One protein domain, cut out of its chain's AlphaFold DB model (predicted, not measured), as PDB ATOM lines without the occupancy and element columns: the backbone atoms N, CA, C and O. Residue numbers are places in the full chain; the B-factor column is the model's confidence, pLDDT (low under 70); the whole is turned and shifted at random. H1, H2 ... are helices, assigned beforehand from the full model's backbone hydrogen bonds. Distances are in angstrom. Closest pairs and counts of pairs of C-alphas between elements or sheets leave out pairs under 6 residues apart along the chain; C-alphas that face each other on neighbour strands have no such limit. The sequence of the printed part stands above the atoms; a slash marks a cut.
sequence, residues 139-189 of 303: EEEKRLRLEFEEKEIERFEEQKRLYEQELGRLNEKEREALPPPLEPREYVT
ATOM      1  N   GLU A 139     115.574 318.654 217.880       92.37
ATOM      2  CA  GLU A 139     116.737 318.347 217.038       92.37
ATOM      3  C   GLU A 139     118.031 318.290 217.851       92.37
ATOM      4  O   GLU A 139     118.774 317.316 217.756       92.37
ATOM      5  N   GLU A 140     118.260 319.293 218.698       91.23
ATOM      6  CA  GLU A 140     119.425 319.338 219.583       91.23
ATOM      7  C   GLU A 140     119.332 318.261 220.669       91.23
ATOM      8  O   GLU A 140     120.329 317.639 221.013       91.23
ATOM      9  N   GLU A 141     118.129 317.953 221.158       90.10
ATOM     10  CA  GLU A 141     117.931 316.849 222.100       90.10
ATOM     11  C   GLU A 141     118.346 315.490 221.522       90.10
ATOM     12  O   GLU A 141     118.979 314.695 222.216       90.10
ATOM     13  N   LYS A 142     118.033 315.225 220.247       91.99
ATOM     14  CA  LYS A 142     118.487 314.006 219.562       91.99
ATOM     15  C   LYS A 142     120.007 313.963 219.435       91.99
ATOM     16  O   LYS A 142     120.585 312.899 219.621       91.99
ATOM     17  N   ARG A 143     120.647 315.098 219.138       91.73
ATOM     18  CA  ARG A 143     122.113 315.193 219.064       91.73
ATOM     19  C   ARG A 143     122.760 314.908 220.413       91.73
ATOM     20  O   ARG A 143     123.611 314.034 220.493       91.73
ATOM     21  N   LEU A 144     122.284 315.566 221.470       90.07
ATOM     22  CA  LEU A 144     122.756 315.345 222.838       90.07
ATOM     23  C   LEU A 144     122.583 313.893 223.284       90.07
ATOM     24  O   LEU A 144     123.447 313.357 223.969       90.07
ATOM     25  N   ARG A 145     121.480 313.256 222.884       90.46
ATOM     26  CA  ARG A 145     121.240 311.842 223.162       90.46
ATOM     27  C   ARG A 145     122.262 310.935 222.479       90.46
ATOM     28  O   ARG A 145     122.825 310.085 223.154       90.46
ATOM     29  N   LEU A 146     122.513 311.131 221.184       92.18
ATOM     30  CA  LEU A 146     123.506 310.345 220.444       92.18
ATOM     31  C   LEU A 146     124.910 310.528 221.032       92.18
ATOM     32  O   LEU A 146     125.567 309.542 221.342       92.18
ATOM     33  N   GLU A 147     125.328 311.775 221.274       89.87
ATOM     34  CA  GLU A 147     126.633 312.073 221.883       89.87
ATOM     35  C   GLU A 147     126.779 311.447 223.279       89.87
ATOM     36  O   GLU A 147     127.860 310.991 223.656       89.87
ATOM     37  N   PHE A 148     125.700 311.418 224.064       89.54
ATOM     38  CA  PHE A 148     125.699 310.778 225.375       89.54
ATOM     39  C   PHE A 148     125.817 309.255 225.274       89.54
ATOM     40  O   PHE A 148     126.652 308.667 225.959       89.54
ATOM     41  N   GLU A 149     124.998 308.623 224.431       89.98
ATOM     42  CA  GLU A 149     124.997 307.169 224.236       89.98
ATOM     43  C   GLU A 149     126.359 306.685 223.712       89.98
ATOM     44  O   GLU A 149     126.930 305.752 224.276       89.98
ATOM     45  N   GLU A 150     126.934 307.364 222.714       90.97
ATOM     46  CA  GLU A 150     128.275 307.067 222.185       90.97
ATOM     47  C   GLU A 150     129.347 307.135 223.279       90.97
ATOM     48  O   GLU A 150     130.171 306.229 223.415       90.97
ATOM     49  N   LYS A 151     129.302 308.173 224.117       87.58
ATOM     50  CA  LYS A 151     130.270 308.372 225.195       87.58
ATOM     51  C   LYS A 151     130.124 307.355 226.326       87.58
ATOM     52  O   LYS A 151     131.120 306.943 226.921       87.58
ATOM     53  N   GLU A 152     128.900 306.963 226.665       87.51
ATOM     54  CA  GLU A 152     128.657 305.924 227.669       87.51
ATOM     55  C   GLU A 152     129.129 304.552 227.183       87.51
ATOM     56  O   GLU A 152     129.692 303.794 227.976       87.51
ATOM     57  N   ILE A 153     128.959 304.259 225.888       90.60
ATOM     58  CA  ILE A 153     129.503 303.056 225.250       90.60
ATOM     59  C   ILE A 153     131.033 303.089 225.289       90.60
ATOM     60  O   ILE A 153     131.633 302.140 225.787       90.60
ATOM     61  N   GLU A 154     131.667 304.187 224.864       90.64
ATOM     62  CA  GLU A 154     133.130 304.340 224.900       90.64
ATOM     63  C   GLU A 154     133.674 304.150 226.325       90.64
ATOM     64  O   GLU A 154     134.579 303.344 226.555       90.64
ATOM     65  N   ARG A 155     133.063 304.810 227.320       88.93
ATOM     66  CA  ARG A 155     133.421 304.647 228.737       88.93
ATOM     67  C   ARG A 155     133.311 303.188 229.179       88.93
ATOM     68  O   ARG A 155     134.185 302.697 229.895       88.93
ATOM     69  N   PHE A 156     132.224 302.511 228.815       90.51
ATOM     70  CA  PHE A 156     131.997 301.117 229.182       90.51
ATOM     71  C   PHE A 156     133.019 300.182 228.529       90.51
ATOM     72  O   PHE A 156     133.569 299.319 229.211       90.51
ATOM     73  N   GLU A 157     133.328 300.372 227.248       92.17
ATOM     74  CA  GLU A 157     134.341 299.593 226.532       92.17
ATOM     75  C   GLU A 157     135.736 299.783 227.136       92.17
ATOM     76  O   GLU A 157     136.457 298.805 227.357       92.17
ATOM     77  N   GLU A 158     136.107 301.019 227.482       91.46
ATOM     78  CA  GLU A 158     137.363 301.300 228.176       91.46
ATOM     79  C   GLU A 158     137.428 300.626 229.551       91.46
ATOM     80  O   GLU A 158     138.441 300.000 229.879       91.46
ATOM     81  N   GLN A 159     136.352 300.710 230.341       88.53
ATOM     82  CA  GLN A 159     136.262 300.059 231.651       88.53
ATOM     83  C   GLN A 159     136.324 298.540 231.536       88.53
ATOM     84  O   GLN A 159     137.064 297.904 232.280       88.53
ATOM     85  N   LYS A 160     135.597 297.956 230.582       91.43
ATOM     86  CA  LYS A 160     135.608 296.517 230.320       91.43
ATOM     87  C   LYS A 160     137.001 296.042 229.913       91.43
ATOM     88  O   LYS A 160     137.489 295.057 230.458       91.43
ATOM     89  N   ARG A 161     137.683 296.780 229.031       91.30
ATOM     90  CA  ARG A 161     139.064 296.483 228.625       91.30
ATOM     91  C   ARG A 161     140.026 296.510 229.816       91.30
ATOM     92  O   ARG A 161     140.883 295.638 229.918       91.30
ATOM     93  N   LEU A 162     139.916 297.507 230.697       90.29
ATOM     94  CA  LEU A 162     140.744 297.595 231.907       90.29
ATOM     95  C   LEU A 162     140.431 296.459 232.887       90.29
ATOM     96  O   LEU A 162     141.353 295.817 233.382       90.29
ATOM     97  N   TYR A 163     139.148 296.160 233.093       88.02
ATOM     98  CA  TYR A 163     138.689 295.062 233.940       88.02
ATOM     99  C   TYR A 163     139.231 293.709 233.460       88.02
ATOM    100  O   TYR A 163     139.796 292.957 234.249       88.02
ATOM    101  N   GLU A 164     139.154 293.414 232.160       90.20
ATOM    102  CA  GLU A 164     139.702 292.182 231.573       90.20
ATOM    103  C   GLU A 164     141.232 292.089 231.730       90.20
ATOM    104  O   GLU A 164     141.766 291.017 232.031       90.20
ATOM    105  N   GLN A 165     141.950 293.210 231.585       90.38
ATOM    106  CA  GLN A 165     143.399 293.267 231.812       90.38
ATOM    107  C   GLN A 165     143.778 293.027 233.279       90.38
ATOM    108  O   GLN A 165     144.767 292.340 233.549       90.38
ATOM    109  N   GLU A 166     143.022 293.584 234.225       86.82
ATOM    110  CA  GLU A 166     143.239 293.374 235.660       86.82
ATOM    111  C   GLU A 166     142.900 291.940 236.075       86.82
ATOM    112  O   GLU A 166     143.679 291.302 236.788       86.82
ATOM    113  N   LEU A 167     141.813 291.376 235.545       86.89
ATOM    114  CA  LEU A 167     141.393 290.000 235.811       86.89
ATOM    115  C   LEU A 167     142.449 288.977 235.358       86.89
ATOM    116  O   LEU A 167     142.677 287.972 236.033       86.89
ATOM    117  N   GLY A 168     143.170 289.265 234.268       86.14
ATOM    118  CA  GLY A 168     144.307 288.459 233.813       86.14
ATOM    119  C   GLY A 168     145.533 288.492 234.738       86.14
ATOM    120  O   GLY A 168     146.333 287.557 234.706       86.14
ATOM    121  N   ARG A 169     145.694 289.532 235.569       87.11
ATOM    122  CA  ARG A 169     146.857 289.719 236.461       87.11
ATOM    123  C   ARG A 169     146.648 289.186 237.877       87.11
ATOM    124  O   ARG A 169     147.629 288.902 238.555       87.11
ATOM    125  N   LEU A 170     145.399 289.091 238.319       82.72
ATOM    126  CA  LEU A 170     145.044 288.828 239.711       82.72
ATOM    127  C   LEU A 170     144.810 287.340 240.000       82.72
ATOM    128  O   LEU A 170     144.388 286.575 239.125       82.72
ATOM    129  N   ASN A 171     145.054 286.952 241.255       82.92
ATOM    130  CA  ASN A 171     144.766 285.608 241.767       82.92
ATOM    131  C   ASN A 171     143.250 285.402 241.946       82.92
ATOM    132  O   ASN A 171     142.503 286.367 242.070       82.92
ATOM    133  N   GLU A 172     142.778 284.154 242.032       79.75
ATOM    134  CA  GLU A 172     141.336 283.829 242.118       79.75
ATOM    135  C   GLU A 172     140.574 284.636 243.187       79.75
ATOM    136  O   GLU A 172     139.528 285.207 242.895       79.75
ATOM    137  N   LYS A 173     141.147 284.787 244.390       77.97
ATOM    138  CA  LYS A 173     140.543 285.565 245.489       77.97
ATOM    139  C   LYS A 173     140.416 287.061 245.193       77.97
ATOM    140  O   LYS A 173     139.508 287.716 245.686       77.97
ATOM    141  N   GLU A 174     141.351 287.610 244.429       79.58
ATOM    142  CA  GLU A 174     141.353 289.025 244.056       79.58
ATOM    143  C   GLU A 174     140.392 289.285 242.889       79.58
ATOM    144  O   GLU A 174     139.794 290.355 242.820       79.58
ATOM    145  N   ARG A 175     140.179 288.292 242.012       76.75
ATOM    146  CA  ARG A 175     139.203 288.370 240.913       76.75
ATOM    147  C   ARG A 175     137.771 288.491 241.420       76.75
ATOM    148  O   ARG A 175     137.015 289.287 240.880       76.75
ATOM    149  N   GLU A 176     137.414 287.737 242.458       77.81
ATOM    150  CA  GLU A 176     136.080 287.815 243.074       77.81
ATOM    151  C   GLU A 176     135.826 289.162 243.767       77.81
ATOM    152  O   GLU A 176     134.682 289.599 243.870       77.81
ATOM    153  N   ALA A 177     136.886 289.835 244.224       84.60
ATOM    154  CA  ALA A 177     136.792 291.137 244.876       84.60
ATOM    155  C   ALA A 177     136.731 292.316 243.888       84.60
ATOM    156  O   ALA A 177     136.392 293.429 244.300       84.60
ATOM    157  N   LEU A 178     137.067 292.109 242.607       82.26
ATOM    158  CA  LEU A 178     137.029 293.175 241.610       82.26
ATOM    159  C   LEU A 178     135.585 293.502 241.199       82.26
ATOM    160  O   LEU A 178     134.881 292.624 240.689       82.26
ATOM    161  N   PRO A 179     135.149 294.767 241.330       84.53
ATOM    162  CA  PRO A 179     133.826 295.167 240.878       84.53
ATOM    163  C   PRO A 179     133.738 295.069 239.345       84.53
ATOM    164  O   PRO A 179     134.652 295.530 238.657       84.53
ATOM    165  N   PRO A 180     132.654 294.496 238.790       85.15
ATOM    166  CA  PRO A 180     132.452 294.456 237.347       85.15
ATOM    167  C   PRO A 180     132.316 295.875 236.763       85.15
ATOM    168  O   PRO A 180     131.934 296.806 237.483       85.15
ATOM    169  N   PRO A 181     132.605 296.059 235.460       84.20
ATOM    170  CA  PRO A 181     132.424 297.346 234.798       84.20
ATOM    171  C   PRO A 181     130.955 297.780 234.866       84.20
ATOM    172  O   PRO A 181     130.044 296.964 234.719       84.20
ATOM    173  N   LEU A 182     130.728 299.075 235.089       85.89
ATOM    174  CA  LEU A 182     129.383 299.630 235.229       85.89
ATOM    175  C   LEU A 182     128.716 299.735 233.862       85.89
ATOM    176  O   LEU A 182     129.248 300.408 232.978       85.89
ATOM    177  N   GLU A 183     127.536 299.133 233.716       86.55
ATOM    178  CA  GLU A 183     126.752 299.191 232.480       86.55
ATOM    179  C   GLU A 183     126.545 300.644 231.988       86.55
ATOM    180  O   GLU A 183     126.503 301.585 232.801       86.55
ATOM    181  N   PRO A 184     126.451 300.861 230.659       85.06
ATOM    182  CA  PRO A 184     126.127 302.167 230.095       85.06
ATOM    183  C   PRO A 184     124.845 302.716 230.719       85.06
ATOM    184  O   PRO A 184     123.841 302.010 230.822       85.06
ATOM    185  N   ARG A 185     124.871 303.974 231.161       83.18
ATOM    186  CA  ARG A 185     123.688 304.586 231.766       83.18
ATOM    187  C   ARG A 185     122.663 304.887 230.685       83.18
ATOM    188  O   ARG A 185     123.009 305.331 229.592       83.18
ATOM    189  N   GLU A 186     121.391 304.712 231.018       83.91
ATOM    190  CA  GLU A 186     120.305 305.136 230.142       83.91
ATOM    191  C   GLU A 186     120.233 306.666 230.066       83.91
ATOM    192  O   GLU A 186     120.427 307.377 231.057       83.91
ATOM    193  N   TYR A 187     119.918 307.185 228.879       83.69
ATOM    194  CA  TYR A 187     119.687 308.610 228.684       83.69
ATOM    195  C   TYR A 187     118.349 309.017 229.315       83.69
ATOM    196  O   TYR A 187     117.282 308.844 228.723       83.69
ATOM    197  N   VAL A 188     118.410 309.567 230.526       82.16
ATOM    198  CA  VAL A 188     117.244 310.070 231.259       82.16
ATOM    199  C   VAL A 188     117.254 311.591 231.256       82.16
ATOM    200  O   VAL A 188     118.223 312.219 231.677       82.16
ATOM    201  N   THR A 189     116.150 312.198 230.823       81.73
ATOM    202  CA  THR A 189     116.010 313.656 230.789       81.73
ATOM    203  C   THR A 189     114.674 314.101 231.337       81.73
ATOM    204  O   THR A 189     113.627 313.596 230.937       81.73
TER     205      THR A 189
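AT A GLANCE: This is residues 139 to 189 of the 303 residues of an uncharacterized protein of Candida albicans (strain SC5314 / ATCC MYA-2876) (UniProt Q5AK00). One long straight helix, H1, makes the length of a rod; after Arg 169 the backbone turns through the short helix H2 and folds back, and residues 178 to 189, with no named element, run back alongside H1 toward its beginning. The printed part has 51 residues, all helix in class, with H1 then H2 and no named strand. It is only just extended, close to loose, with a radius of gyration of the C-alphas of 15.0 A and spans of 50 by 16 by 5 A.

IN THESE COORDINATES: Find C-alpha 139 at (116.737, 318.347, 217.038); from there H1, residues 139 to 169, runs 45.9 A to C-alpha 169 at (146.857, 289.719, 236.461). H2, residues 172 to 177, ends at C-alpha 177 at (136.792, 291.137, 244.876).

HOW THE PARTS SIT: Look at Leu 167 and Arg 175: their C-alphas, the closest of H1 and H2, are 5.8 A apart. The two helices are close but not clearly touching, at a shallow tilt of 31 degrees, opposite ways. O i to N i+4 pairs are within hydrogen-bond range in 26 of 27 for H1 and 1 of 2 for H2.

THE WHOLE: The C-alphas of Glu 139 and Asn 171, the two farthest apart, are 49.7 A apart; those of Glu 139 and Thr 189 are 14.5 A apart. The printed part has no cut, and the link from H1 to H2 is tight. No printed residue is under 70 in pLDDT.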